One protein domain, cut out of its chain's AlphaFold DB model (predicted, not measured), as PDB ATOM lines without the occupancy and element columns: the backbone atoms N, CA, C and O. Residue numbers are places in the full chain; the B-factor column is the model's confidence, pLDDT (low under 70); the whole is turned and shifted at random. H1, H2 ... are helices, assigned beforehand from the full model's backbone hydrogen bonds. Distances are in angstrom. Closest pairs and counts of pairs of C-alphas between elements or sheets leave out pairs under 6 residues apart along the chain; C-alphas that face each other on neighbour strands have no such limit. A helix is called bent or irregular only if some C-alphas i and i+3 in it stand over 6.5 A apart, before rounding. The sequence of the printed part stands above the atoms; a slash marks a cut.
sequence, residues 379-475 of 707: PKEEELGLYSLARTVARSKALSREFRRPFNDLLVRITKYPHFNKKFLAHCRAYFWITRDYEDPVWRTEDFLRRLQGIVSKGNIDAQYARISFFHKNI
ATOM      1  N   PRO A 379       7.250  22.441 -33.310       84.38
ATOM      2  CA  PRO A 379       7.519  23.473 -34.319       84.38
ATOM      3  C   PRO A 379       6.270  24.229 -34.784       84.38
ATOM      4  O   PRO A 379       6.335  25.424 -35.041       84.38
ATOM      5  N   LYS A 380       5.121  23.550 -34.877       83.56
ATOM      6  CA  LYS A 380       3.844  24.171 -35.253       83.56
ATOM      7  C   LYS A 380       3.192  24.918 -34.095       83.56
ATOM      8  O   LYS A 380       2.576  25.949 -34.333       83.56
ATOM      9  N   GLU A 381       3.350  24.439 -32.862       89.62
ATOM     10  CA  GLU A 381       2.948  25.185 -31.660       89.62
ATOM     11  C   GLU A 381       3.743  26.492 -31.531       89.62
ATOM     12  O   GLU A 381       3.175  27.548 -31.257       89.62
ATOM     13  N   GLU A 382       5.049  26.432 -31.793       92.56
ATOM     14  CA  GLU A 382       5.928  27.597 -31.828       92.56
ATOM     15  C   GLU A 382       5.532  28.567 -32.949       92.56
ATOM     16  O   GLU A 382       5.364  29.759 -32.697       92.56
ATOM     17  N   GLU A 383       5.314  28.069 -34.168       90.12
ATOM     18  CA  GLU A 383       4.890  28.900 -35.298       90.12
ATOM     19  C   GLU A 383       3.558  29.605 -34.997       90.12
ATOM     20  O   GLU A 383       3.440  30.818 -35.174       90.12
ATOM     21  N   LEU A 384       2.574  28.877 -34.460       91.62
ATOM     22  CA  LEU A 384       1.287  29.438 -34.045       91.62
ATOM     23  C   LEU A 384       1.453  30.512 -32.956       91.62
ATOM     24  O   LEU A 384       0.794  31.553 -33.011       91.62
ATOM     25  N   GLY A 385       2.350  30.290 -31.991       94.56
ATOM     26  CA  GLY A 385       2.695  31.266 -30.955       94.56
ATOM     27  C   GLY A 385       3.288  32.557 -31.529       94.56
ATOM     28  O   GLY A 385       2.875  33.647 -31.126       94.56
ATOM     29  N   LEU A 386       4.170  32.464 -32.530       94.94
ATOM     30  CA  LEU A 386       4.692  33.644 -33.228       94.94
ATOM     31  C   LEU A 386       3.610  34.393 -34.004       94.94
ATOM     32  O   LEU A 386       3.555  35.618 -33.915       94.94
ATOM     33  N   TYR A 387       2.723  33.698 -34.720       96.31
ATOM     34  CA  TYR A 387       1.607  34.367 -35.395       96.31
ATOM     35  C   TYR A 387       0.657  35.035 -34.392       96.31
ATOM     36  O   TYR A 387       0.182  36.136 -34.648       96.31
ATOM     37  N   SER A 388       0.432  34.441 -33.216       96.75
ATOM     38  CA  SER A 388      -0.333  35.077 -32.133       96.75
ATOM     39  C   SER A 388       0.310  36.390 -31.655       96.75
ATOM     40  O   SER A 388      -0.362  37.418 -31.510       96.75
ATOM     41  N   LEU A 389       1.636  36.399 -31.482       97.75
ATOM     42  CA  LEU A 389       2.390  37.616 -31.168       97.75
ATOM     43  C   LEU A 389       2.314  38.635 -32.313       97.75
ATOM     44  O   LEU A 389       2.083  39.813 -32.054       97.75
ATOM     45  N   ALA A 390       2.420  38.196 -33.568       97.56
ATOM     46  CA  ALA A 390       2.309  39.065 -34.739       97.56
ATOM     47  C   ALA A 390       0.927  39.732 -34.838       97.56
ATOM     48  O   ALA A 390       0.846  40.919 -35.136       97.56
ATOM     49  N   ARG A 391      -0.162  39.024 -34.498       97.25
ATOM     50  CA  ARG A 391      -1.510  39.621 -34.393       97.25
ATOM     51  C   ARG A 391      -1.567  40.705 -33.322       97.25
ATOM     52  O   ARG A 391      -2.214  41.729 -33.517       97.25
ATOM     53  N   THR A 392      -0.873  40.499 -32.201       96.94
ATOM     54  CA  THR A 392      -0.764  41.510 -31.135       96.94
ATOM     55  C   THR A 392      -0.029  42.756 -31.634       96.94
ATOM     56  O   THR A 392      -0.468  43.869 -31.358       96.94
ATOM     57  N   VAL A 393       1.046  42.582 -32.414       97.12
ATOM     58  CA  VAL A 393       1.762  43.691 -33.067       97.12
ATOM     59  C   VAL A 393       0.843  44.425 -34.044       97.12
ATOM     60  O   VAL A 393       0.695  45.638 -33.925       97.12
ATOM     61  N   ALA A 394       0.185  43.700 -34.953       95.06
ATOM     62  CA  ALA A 394      -0.665  44.266 -36.003       95.06
ATOM     63  C   ALA A 394      -1.857  45.070 -35.458       95.06
ATOM     64  O   ALA A 394      -2.262  46.064 -36.052       95.06
ATOM     65  N   ARG A 395      -2.398  44.675 -34.301       95.31
ATOM     66  CA  ARG A 395      -3.509  45.374 -33.631       95.31
ATOM     67  C   ARG A 395      -3.079  46.616 -32.849       95.31
ATOM     68  O   ARG A 395      -3.926  47.403 -32.447       95.31
ATOM     69  N   SER A 396      -1.781  46.805 -32.617       96.44
ATOM     70  CA  SER A 396      -1.242  47.959 -31.899       96.44
ATOM     71  C   SER A 396      -0.514  48.890 -32.864       96.44
ATOM     72  O   SER A 396       0.560  48.557 -33.369       96.44
ATOM     73  N   LYS A 397      -1.052  50.100 -33.079       95.12
ATOM     74  CA  LYS A 397      -0.410  51.129 -33.923       95.12
ATOM     75  C   LYS A 397       1.024  51.435 -33.469       95.12
ATOM     76  O   LYS A 397       1.913  51.569 -34.308       95.12
ATOM     77  N   ALA A 398       1.247  51.503 -32.154       95.94
ATOM     78  CA  ALA A 398       2.562  51.731 -31.561       95.94
ATOM     79  C   ALA A 398       3.542  50.590 -31.878       95.94
ATOM     80  O   ALA A 398       4.576  50.841 -32.493       95.94
ATOM     81  N   LEU A 399       3.204  49.335 -31.555       96.06
ATOM     82  CA  LEU A 399       4.081  48.194 -31.858       96.06
ATOM     83  C   LEU A 399       4.312  48.040 -33.368       96.06
ATOM     84  O   LEU A 399       5.439  47.833 -33.800       96.06
ATOM     85  N   SER A 400       3.272  48.208 -34.187       95.56
ATOM     86  CA  SER A 400       3.386  48.160 -35.650       95.56
ATOM     87  C   SER A 400       4.341  49.212 -36.222       95.56
ATOM     88  O   SER A 400       4.931  49.003 -37.282       95.56
ATOM     89  N   ARG A 401       4.500  50.367 -35.560       95.62
ATOM     90  CA  ARG A 401       5.508  51.368 -35.938       95.62
ATOM     91  C   ARG A 401       6.913  50.881 -35.600       95.62
ATOM     92  O   ARG A 401       7.806  51.011 -36.429       95.62
ATOM     93  N   GLU A 402       7.098  50.283 -34.428       96.94
ATOM     94  CA  GLU A 402       8.402  49.761 -34.011       96.94
ATOM     95  C   GLU A 402       8.883  48.607 -34.895       96.94
ATOM     96  O   GLU A 402      10.040  48.585 -35.303       96.94
ATOM     97  N   PHE A 403       7.994  47.689 -35.278       96.31
ATOM     98  CA  PHE A 403       8.347  46.539 -36.119       96.31
ATOM     99  C   PHE A 403       8.722  46.894 -37.569       96.31
ATOM    100  O   PHE A 403       9.313  46.061 -38.256       96.31
ATOM    101  N   ARG A 404       8.436  48.124 -38.019       94.81
ATOM    102  CA  ARG A 404       8.877  48.661 -39.319       94.81
ATOM    103  C   ARG A 404      10.289  49.254 -39.296       94.81
ATOM    104  O   ARG A 404      10.823  49.571 -40.352       94.81
ATOM    105  N   ARG A 405      10.888  49.423 -38.116       95.50
ATOM    106  CA  ARG A 405      12.242  49.972 -37.974       95.50
ATOM    107  C   ARG A 405      13.317  48.946 -38.350       95.50
ATOM    108  O   ARG A 405      13.050  47.740 -38.316       95.50
ATOM    109  N   PRO A 406      14.554  49.395 -38.630       96.50
ATOM    110  CA  PRO A 406      15.706  48.506 -38.718       96.50
ATOM    111  C   PRO A 406      15.828  47.593 -37.490       96.50
ATOM    112  O   PRO A 406      15.486  47.973 -36.368       96.50
ATOM    113  N   PHE A 407      16.328  46.373 -37.695       95.00
ATOM    114  CA  PHE A 407      16.339  45.332 -36.661       95.00
ATOM    115  C   PHE A 407      17.040  45.757 -35.358       95.00
ATOM    116  O   PHE A 407      16.545  45.449 -34.274       95.00
ATOM    117  N   ASN A 408      18.164  46.474 -35.452       95.31
ATOM    118  CA  ASN A 408      18.928  46.904 -34.276       95.31
ATOM    119  C   ASN A 408      18.126  47.879 -33.397       95.31
ATOM    120  O   ASN A 408      18.160  47.769 -32.173       95.31
ATOM    121  N   ASP A 409      17.328  48.761 -34.006       95.69
ATOM    122  CA  ASP A 409      16.442  49.669 -33.272       95.69
ATOM    123  C   ASP A 409      15.296  48.905 -32.606       95.69
ATOM    124  O   ASP A 409      14.976  49.139 -31.436       95.69
ATOM    125  N   LEU A 410      14.677  47.975 -33.342       96.31
ATOM    126  CA  LEU A 410      13.593  47.136 -32.833       96.31
ATOM    127  C   LEU A 410      14.043  46.330 -31.607       96.31
ATOM    128  O   LEU A 410      13.301  46.241 -30.626       96.31
ATOM    129  N   LEU A 411      15.262  45.782 -31.649       93.44
ATOM    130  CA  LEU A 411      15.848  44.984 -30.572       93.44
ATOM    131  C   LEU A 411      15.886  45.740 -29.239       93.44
ATOM    132  O   LEU A 411      15.574  45.163 -28.200       93.44
ATOM    133  N   VAL A 412      16.209  47.034 -29.263       94.31
ATOM    134  CA  VAL A 412      16.217  47.875 -28.058       94.31
ATOM    135  C   VAL A 412      14.799  48.317 -27.700       94.31
ATOM    136  O   VAL A 412      14.385  48.238 -26.543       94.31
ATOM    137  N   ARG A 413      14.012  48.767 -28.682       94.31
ATOM    138  CA  ARG A 413      12.714  49.415 -28.437       94.31
ATOM    139  C   ARG A 413      11.619  48.472 -27.968       94.31
ATOM    140  O   ARG A 413      10.740  48.912 -27.230       94.31
ATOM    141  N   ILE A 414      11.683  47.186 -28.306       93.12
ATOM    142  CA  ILE A 414      10.721  46.186 -27.818       93.12
ATOM    143  C   ILE A 414      10.664  46.129 -26.281       93.12
ATOM    144  O   ILE A 414       9.608  45.851 -25.712       93.12
ATOM    145  N   THR A 415      11.765  46.466 -25.600       93.31
ATOM    146  CA  THR A 415      11.841  46.493 -24.131       93.31
ATOM    147  C   THR A 415      10.940  47.561 -23.504       93.31
ATOM    148  O   THR A 415      10.458  47.358 -22.392       93.31
ATOM    149  N   LYS A 416      10.610  48.632 -24.246       95.69
ATOM    150  CA  LYS A 416       9.686  49.702 -23.826       95.69
ATOM    151  C   LYS A 416       8.223  49.247 -23.738       95.69
ATOM    152  O   LYS A 416       7.383  49.990 -23.247       95.69
ATOM    153  N   TYR A 417       7.909  48.031 -24.190       96.38
ATOM    154  CA  TYR A 417       6.566  47.450 -24.159       96.38
ATOM    155  C   TYR A 417       6.532  46.249 -23.204       96.38
ATOM    156  O   TYR A 417       6.509  45.103 -23.665       96.38
ATOM    157  N   PRO A 418       6.515  46.458 -21.875       94.62
ATOM    158  CA  PRO A 418       6.773  45.404 -20.890       94.62
ATOM    159  C   PRO A 418       5.800  44.221 -20.987       94.62
ATOM    160  O   PRO A 418       6.222  43.068 -20.902       94.62
ATOM    161  N   HIS A 419       4.510  44.466 -21.242       95.69
ATOM    162  CA  HIS A 419       3.525  43.390 -21.400       95.69
ATOM    163  C   HIS A 419       3.784  42.523 -22.638       95.69
ATOM    164  O   HIS A 419       3.715  41.294 -22.563       95.69
ATOM    165  N   PHE A 420       4.096  43.153 -23.772       96.94
ATOM    166  CA  PHE A 420       4.428  42.439 -25.001       96.94
ATOM    167  C   PHE A 420       5.763  41.706 -24.855       96.94
ATOM    168  O   PHE A 420       5.833  40.506 -25.115       96.94
ATOM    169  N   ASN A 421       6.787  42.391 -24.339       96.31
ATOM    170  CA  ASN A 421       8.112  41.831 -24.110       96.31
ATOM    171  C   ASN A 421       8.057  40.625 -23.158       96.31
ATOM    172  O   ASN A 421       8.664  39.594 -23.429       96.31
ATOM    173  N   LYS A 422       7.245  40.675 -22.092       96.81
ATOM    174  CA  LYS A 422       7.028  39.532 -21.188       96.81
ATOM    175  C   LYS A 422       6.474  38.309 -21.930       96.81
ATOM    176  O   LYS A 422       6.981  37.204 -21.719       96.81
ATOM    177  N   LYS A 423       5.467  38.491 -22.795       97.75
ATOM    178  CA  LYS A 423       4.886  37.409 -23.617       97.75
ATOM    179  C   LYS A 423       5.887  36.884 -24.651       97.75
ATOM    180  O   LYS A 423       6.046  35.673 -24.778       97.75
ATOM    181  N   PHE A 424       6.605  37.779 -25.326       97.88
ATOM    182  CA  PHE A 424       7.642  37.434 -26.298       97.88
ATOM    183  C   PHE A 424       8.791  36.633 -25.662       97.88
ATOM    184  O   PHE A 424       9.147  35.560 -26.146       97.88
ATOM    185  N   LEU A 425       9.318  37.075 -24.519       97.56
ATOM    186  CA  LEU A 425      10.366  36.353 -23.796       97.56
ATOM    187  C   LEU A 425       9.869  35.014 -23.231       97.56
ATOM    188  O   LEU A 425      10.638  34.055 -23.162       97.56
ATOM    189  N   ALA A 426       8.595  34.914 -22.836       97.88
ATOM    190  CA  ALA A 426       7.998  33.637 -22.445       97.88
ATOM    191  C   ALA A 426       7.957  32.647 -23.620       97.88
ATOM    192  O   ALA A 426       8.325  31.486 -23.438       97.88
ATOM    193  N   HIS A 427       7.599  33.119 -24.820       97.44
ATOM    194  CA  HIS A 427       7.664  32.333 -26.056       97.44
ATOM    195  C   HIS A 427       9.091  31.855 -26.351       97.44
ATOM    196  O   HIS A 427       9.314  30.659 -26.532       97.44
ATOM    197  N   CYS A 428      10.078  32.757 -26.284       97.12
ATOM    198  CA  CYS A 428      11.490  32.410 -26.477       97.12
ATOM    199  C   CYS A 428      11.938  31.308 -25.500       97.12
ATOM    200  O   CYS A 428      12.487  30.286 -25.914       97.12
ATOM    201  N   ARG A 429      11.635  31.447 -24.200       95.69
ATOM    202  CA  ARG A 429      11.981  30.440 -23.175       95.69
ATOM    203  C   ARG A 429      11.305  29.085 -23.395       95.69
ATOM    204  O   ARG A 429      11.879  28.063 -23.020       95.69
ATOM    205  N   ALA A 430      10.105  29.059 -23.969       94.75
ATOM    206  CA  ALA A 430       9.388  27.818 -24.238       94.75
ATOM    207  C   ALA A 430      10.003  27.023 -25.402       94.75
ATOM    208  O   ALA A 430       9.966  25.789 -25.366       94.75
ATOM    209  N   TYR A 431      10.602  27.704 -26.387       94.31
ATOM    210  CA  TYR A 431      10.934  27.103 -27.683       94.31
ATOM    211  C   TYR A 431      12.382  27.274 -28.167       94.31
ATOM    212  O   TYR A 431      12.716  26.735 -29.220       94.31
ATOM    213  N   PHE A 432      13.268  27.946 -27.419       94.50
ATOM    214  CA  PHE A 432      14.679  28.164 -27.808       94.50
ATOM    215  C   PHE A 432      15.420  26.886 -28.244       94.50
ATOM    216  O   PHE A 432      16.320  26.920 -29.077       94.50
ATOM    217  N   TRP A 433      15.020  25.737 -27.702       92.75
ATOM    218  CA  TRP A 433      15.639  24.437 -27.935       92.75
ATOM    219  C   TRP A 433      15.216  23.745 -29.244       92.75
ATOM    220  O   TRP A 433      15.816  22.728 -29.581       92.75
ATOM    221  N   ILE A 434      14.203  24.231 -29.976       87.62
ATOM    222  CA  ILE A 434      13.606  23.518 -31.129       87.62
ATOM    223  C   ILE A 434      14.619  23.202 -32.243       87.62
ATOM    224  O   ILE A 434      14.528  22.145 -32.885       87.62
ATOM    225  N   THR A 435      15.584  24.096 -32.470       82.12
ATOM    226  CA  THR A 435      16.633  23.931 -33.488       82.12
ATOM    227  C   THR A 435      17.768  23.023 -33.066       82.12
ATOM    228  O   THR A 435      18.507  22.552 -33.926       82.12
ATOM    229  N   ARG A 436      17.904  22.746 -31.770       86.88
ATOM    230  CA  ARG A 436      19.023  21.970 -31.260       86.88
ATOM    231  C   ARG A 436      18.844  20.498 -31.596       86.88
ATOM    232  O   ARG A 436      18.079  19.796 -30.946       86.88
ATOM    233  N   ASP A 437      19.569  20.027 -32.600       81.12
ATOM    234  CA  ASP A 437      19.806  18.609 -32.847       81.12
ATOM    235  C   ASP A 437      21.242  18.271 -32.427       81.12
ATOM    236  O   ASP A 437      22.209  18.692 -33.055       81.12
ATOM    237  N   TYR A 438      21.379  17.552 -31.312       85.81
ATOM    238  CA  TYR A 438      22.663  17.222 -30.683       85.81
ATOM    239  C   TYR A 438      23.554  18.442 -30.408       85.81
ATOM    240  O   TYR A 438      23.366  19.118 -29.395       85.81
ATOM    241  N   GLU A 439      24.536  18.694 -31.272       83.31
ATOM    242  CA  GLU A 439      25.520  19.764 -31.120       83.31
ATOM    243  C   GLU A 439      25.117  21.070 -31.821       83.31
ATOM    244  O   GLU A 439      25.860  22.048 -31.736       83.31
ATOM    245  N   ASP A 440      23.964  21.100 -32.495       82.38
ATOM    246  CA  ASP A 440      23.450  22.304 -33.147       82.38
ATOM    247  C   ASP A 440      23.081  23.397 -32.126       82.38
ATOM    248  O   ASP A 440      22.649  23.100 -31.003       82.38
ATOM    249  N   PRO A 441      23.237  24.683 -32.493       84.50
ATOM    250  CA  PRO A 441      22.932  25.786 -31.597       84.50
ATOM    251  C   PRO A 441      21.429  25.894 -31.309       84.50
ATOM    252  O   PRO A 441      20.566  25.550 -32.123       84.50
ATOM    253  N   VAL A 442      21.115  26.428 -30.130       90.88
ATOM    254  CA  VAL A 442      19.761  26.889 -29.796       90.88
ATOM    255  C   VAL A 442      19.483  28.240 -30.448       90.88
ATOM    256  O   VAL A 442      20.412  29.007 -30.704       90.88
ATOM    257  N   TRP A 443      18.208  28.560 -30.656       90.50
ATOM    258  CA  TRP A 443      17.816  29.919 -31.013       90.50
ATOM    259  C   TRP A 443      18.012  30.877 -29.845       90.50
ATOM    260  O   TRP A 443      17.663  30.574 -28.700       90.50
ATOM    261  N   ARG A 444      18.533  32.058 -30.158       93.81
ATOM    262  CA  ARG A 444      18.609  33.204 -29.254       93.81
ATOM    263  C   ARG A 444      17.370  34.077 -29.417       93.81
ATOM    264  O   ARG A 444      16.603  33.931 -30.369       93.81
ATOM    265  N   THR A 445      17.170  35.001 -28.487       94.94
ATOM    266  CA  THR A 445      16.042  35.946 -28.510       94.94
ATOM    267  C   THR A 445      15.985  36.728 -29.826       94.94
ATOM    268  O   THR A 445      14.910  36.938 -30.385       94.94
ATOM    269  N   GLU A 446      17.146  37.096 -30.362       94.62
ATOM    270  CA  GLU A 446      17.307  37.813 -31.623       94.62
ATOM    271  C   GLU A 446      16.757  37.008 -32.805       94.62
ATOM    272  O   GLU A 446      16.090  37.574 -33.668       94.62
ATOM    273  N   ASP A 447      16.963  35.687 -32.824       92.31
ATOM    274  CA  ASP A 447      16.468  34.813 -33.893       92.31
ATOM    275  C   ASP A 447      14.934  34.798 -33.926       92.31
ATOM    276  O   ASP A 447      14.321  34.917 -34.992       92.31
ATOM    277  N   PHE A 448      14.293  34.718 -32.755       95.25
ATOM    278  CA  PHE A 448      12.836  34.820 -32.647       95.25
ATOM    279  C   PHE A 448      12.333  36.196 -33.072       95.25
ATOM    280  O   PHE A 448      11.324  36.280 -33.773       95.25
ATOM    281  N   LEU A 449      13.028  37.270 -32.684       96.50
ATOM    282  CA  LEU A 449      12.629  38.629 -33.039       96.50
ATOM    283  C   LEU A 449      12.728  38.865 -34.549       96.50
ATOM    284  O   LEU A 449      11.801  39.420 -35.132       96.50
ATOM    285  N   ARG A 450      13.790  38.372 -35.204       94.50
ATOM    286  CA  ARG A 450      13.930  38.418 -36.671       94.50
ATOM    287  C   ARG A 450      12.798  37.669 -37.359       94.50
ATOM    288  O   ARG A 450      12.204  38.186 -38.303       94.50
ATOM    289  N   ARG A 451      12.462  36.468 -36.878       94.12
ATOM    290  CA  ARG A 451      11.343  35.681 -37.420       94.12
ATOM    291  C   ARG A 451      10.013  36.408 -37.252       94.12
ATOM    292  O   ARG A 451       9.241  36.480 -38.205       94.12
ATOM    293  N   LEU A 452       9.768  36.981 -36.077       96.38
ATOM    294  CA  LEU A 452       8.558  37.747 -35.799       96.38
ATOM    295  C   LEU A 452       8.460  38.995 -36.685       96.38
ATOM    296  O   LEU A 452       7.414  39.232 -37.281       96.38
ATOM    297  N   GLN A 453       9.553  39.747 -36.836       96.31
ATOM    298  CA  GLN A 453       9.619  40.897 -37.737       96.31
ATOM    299  C   GLN A 453       9.370  40.493 -39.192       96.31
ATOM    300  O   GLN A 453       8.609  41.163 -39.888       96.31
ATOM    301  N   GLY A 454       9.933  39.367 -39.638       92.75
ATOM    302  CA  GLY A 454       9.673  38.813 -40.965       92.75
ATOM    303  C   GLY A 454       8.202  38.443 -41.187       92.75
ATOM    304  O   GLY A 454       7.666  38.722 -42.255       92.75
ATOM    305  N   ILE A 455       7.528  37.867 -40.184       94.12
ATOM    306  CA  ILE A 455       6.084  37.572 -40.245       94.12
ATOM    307  C   ILE A 455       5.272  38.867 -40.348       94.12
ATOM    308  O   ILE A 455       4.407  38.972 -41.213       94.12
ATOM    309  N   VAL A 456       5.566  39.860 -39.502       95.50
ATOM    310  CA  VAL A 456       4.868  41.157 -39.515       95.50
ATOM    311  C   VAL A 456       5.053  41.866 -40.859       95.50
ATOM    312  O   VAL A 456       4.087  42.382 -41.409       95.50
ATOM    313  N   SER A 457       6.265  41.830 -41.416       92.44
ATOM    314  CA  SER A 457       6.593  42.490 -42.687       92.44
ATOM    315  C   SER A 457       5.918  41.833 -43.894       92.44
ATOM    316  O   SER A 457       5.515  42.530 -44.818       92.44
ATOM    317  N   LYS A 458       5.765  40.500 -43.896       90.81
ATOM    318  CA  LYS A 458       5.090  39.759 -44.980       90.81
ATOM    319  C   LYS A 458       3.569  39.954 -45.006       90.81
ATOM    320  O   LYS A 458       2.949  39.679 -46.029       90.81
ATOM    321  N   GLY A 459       2.963  40.387 -43.900       89.25
ATOM    322  CA  GLY A 459       1.514  40.542 -43.785       89.25
ATOM    323  C   GLY A 459       0.749  39.211 -43.774       89.25
ATOM    324  O   GLY A 459       1.283  38.159 -43.424       89.25
ATOM    325  N   ASN A 460      -0.546  39.271 -44.109       90.75
ATOM    326  CA  ASN A 460      -1.472  38.126 -44.139       90.75
ATOM    327  C   ASN A 460      -1.535  37.307 -42.825       90.75
ATOM    328  O   ASN A 460      -1.699  36.082 -42.816       90.75
ATOM    329  N   ILE A 461      -1.365  37.995 -41.693       94.69
ATOM    330  CA  ILE A 461      -1.150  37.380 -40.377       94.69
ATOM    331  C   ILE A 461      -2.380  36.577 -39.931       94.69
ATOM    332  O   ILE A 461      -2.236  35.434 -39.492       94.69
ATOM    333  N   ASP A 462      -3.585  37.146 -40.043       93.88
ATOM    334  CA  ASP A 462      -4.818  36.484 -39.601       93.88
ATOM    335  C   ASP A 462      -5.134  35.231 -40.432       93.88
ATOM    336  O   ASP A 462      -5.483  34.199 -39.854       93.88
ATOM    337  N   ALA A 463      -4.946  35.267 -41.757       91.69
ATOM    338  CA  ALA A 463      -5.202  34.097 -42.600       91.69
ATOM    339  C   ALA A 463      -4.203  32.966 -42.323       91.69
ATOM    340  O   ALA A 463      -4.594  31.802 -42.235       91.69
ATOM    341  N   GLN A 464      -2.919  33.287 -42.131       89.69
ATOM    342  CA  GLN A 464      -1.914  32.281 -41.778       89.69
ATOM    343  C   GLN A 464      -2.147  31.701 -40.381       89.69
ATOM    344  O   GLN A 464      -2.056  30.484 -40.203       89.69
ATOM    345  N   TYR A 465      -2.516  32.540 -39.408       91.88
ATOM    346  CA  TYR A 465      -2.916  32.081 -38.080       91.88
ATOM    347  C   TYR A 465      -4.096  31.106 -38.171       91.88
ATOM    348  O   TYR A 465      -4.002  29.997 -37.646       91.88
ATOM    349  N   ALA A 466      -5.161  31.479 -38.892       90.38
ATOM    350  CA  ALA A 466      -6.334  30.632 -39.102       90.38
ATOM    351  C   ALA A 466      -5.963  29.307 -39.791       90.38
ATOM    352  O   ALA A 466      -6.374  28.230 -39.351       90.38
ATOM    353  N   ARG A 467      -5.122  29.357 -40.832       87.38
ATOM    354  CA  ARG A 467      -4.644  28.167 -41.550       87.38
ATOM    355  C   ARG A 467      -3.962  27.174 -40.610       87.38
ATOM    356  O   ARG A 467      -4.248  25.980 -40.678       87.38
ATOM    357  N   ILE A 468      -3.080  27.652 -39.732       84.31
ATOM    358  CA  ILE A 468      -2.341  26.803 -38.785       84.31
ATOM    359  C   ILE A 468      -3.265  26.313 -37.660       84.31
ATOM    360  O   ILE A 468      -3.222  25.131 -37.311       84.31
ATOM    361  N   SER A 469      -4.127  27.179 -37.116       85.50
ATOM    362  CA  SER A 469      -5.016  26.830 -36.000       85.50
ATOM    363  C   SER A 469      -6.073  25.795 -36.389       85.50
ATOM    364  O   SER A 469      -6.346  24.878 -35.616       85.50
ATOM    365  N   PHE A 470      -6.647  25.894 -37.593       85.62
ATOM    366  CA  PHE A 470      -7.695  24.977 -38.057       85.62
ATOM    367  C   PHE A 470      -7.162  23.701 -38.720       85.62
ATOM    368  O   PHE A 470      -7.923  22.743 -38.874       85.62
ATOM    369  N   PHE A 471      -5.866  23.628 -39.053       83.38
ATOM    370  CA  PHE A 471      -5.261  22.472 -39.731       83.38
ATOM    371  C   PHE A 471      -5.602  21.137 -39.050       83.38
ATOM    372  O   PHE A 471      -6.055  20.200 -39.706       83.38
ATOM    373  N   HIS A 472      -5.450  21.063 -37.724       77.50
ATOM    374  CA  HIS A 472      -5.669  19.830 -36.961       77.50
ATOM    375  C   HIS A 472      -7.150  19.443 -36.827       77.50
ATOM    376  O   HIS A 472      -7.478  18.261 -36.737       77.50
ATOM    377  N   LYS A 473      -8.066  20.419 -36.847       80.31
ATOM    378  CA  LYS A 473      -9.507  20.133 -36.902       80.31
ATOM    379  C   LYS A 473      -9.865  19.535 -38.264       80.31
ATOM    380  O   LYS A 473     -10.493  18.481 -38.334       80.31
ATOM    381  N   ASN A 474      -9.358  20.152 -39.330       87.56
ATOM    382  CA  ASN A 474      -9.618  19.736 -40.704       87.56
ATOM    383  C   ASN A 474      -8.997  18.367 -41.021       87.56
ATOM    384  O   ASN A 474      -9.613  17.563 -41.716       87.56
ATOM    385  N   ILE A 475      -7.797  18.062 -40.506       87.56
ATOM    386  CA  ILE A 475      -7.155  16.765 -40.764       87.56
ATOM    387  C   ILE A 475      -7.909  15.609 -40.100       87.56
ATOM    388  O   ILE A 475      -8.073  14.571 -40.730       87.56
TER     389      ILE A 475
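AT A GLANCE: This is residues 379 to 475 of the 707 residues of the protein "PEP-utilizers domain-containing protein" of Parcubacteria group bacterium GW2011_GWC2_49_9 (UniProt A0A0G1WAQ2). Three helices lie side by side in a loose row, H4, H1 and H6, with H1 in the middle and both neighbours running opposite to it; H5 crosses one face of H1 and H4. The short helices H2 and H3 turn the chain round at the end of H1 to bring it to H4, and residues 470 to 475 of H6 stick out. The 97 printed residues hold six named helices, H1 to H6 in order, and no named strand: the class is all helix. The whole is compact, with a radius of gyration of the C-alphas of 13.8 A and spans of 38 by 35 by 22 A.

IN THESE COORDINATES: Find C-alpha 379 at (7.519, 23.473, -34.319); from there H1 runs 24.5 A to residue 395. Next come H2, residues 397 to 402, 8.9 A, and H3, residues 407 to 416, 15.1 A. H3 is neither bent nor irregular, but only just: C-alphas 412 and 415 are 6.0 A apart. H4, residues 418 to 431, measures 20.0 A. H5 begins at C-alpha 445, at (16.042, 35.946, -28.510), and runs 20.1 A to residue 458. H6, residues 461 to 475, measures 21.5 A and ends at (-7.155, 16.765, -40.764); it is irregular, with C-alphas 469 and 472 7.1 A apart.

HOW THE PARTS SIT: Start at H1, the hub, which touches H2, H4, H5 and H6. It touches H2 only at the corner, and only just, with 3 pairs of C-alphas within 8 A; the closest are Val 393 and Leu 399, 5.2 A. With residues 382 to 389 alone it touches H4, at a shallow tilt of 12 degrees, opposite ways; the closest C-alphas are Glu 382 and Tyr 431, 6.5 A. H5 touches H1 with residues 452 to 456 alone, at a steep tilt of 62 degrees; look at C-alphas 390 and 456, the closest, 5.8 A. H6 touches H1 at a shallow tilt of 34.6 degrees, only just short of steep, opposite ways; C-alphas 387 and 465 are closest, 5.7 A. H3 and H5 only just touch, with 3 pairs of C-alphas within 8 A, the closest Phe 407 and Arg 450, 7.3 A. H4 and H6 are apart. Helix packing is mostly crossed, only just, with 2 of 6 pairs at a shallow tilt. Each O i to N i+4 pair is within hydrogen-bond range in H1, H2, H4 and H5, against 3 of 6 in H3 and 9 of 11 in H6.

THE WHOLE: The C-alphas farthest apart, Asp 409 and Ile 475, are 41.2 A apart. The printed part has no cut. H4 to H5 is the long link, residues 432 to 444, and the other links are tight. The mean pLDDT of the printed part is 92.7, and no printed residue is under 70.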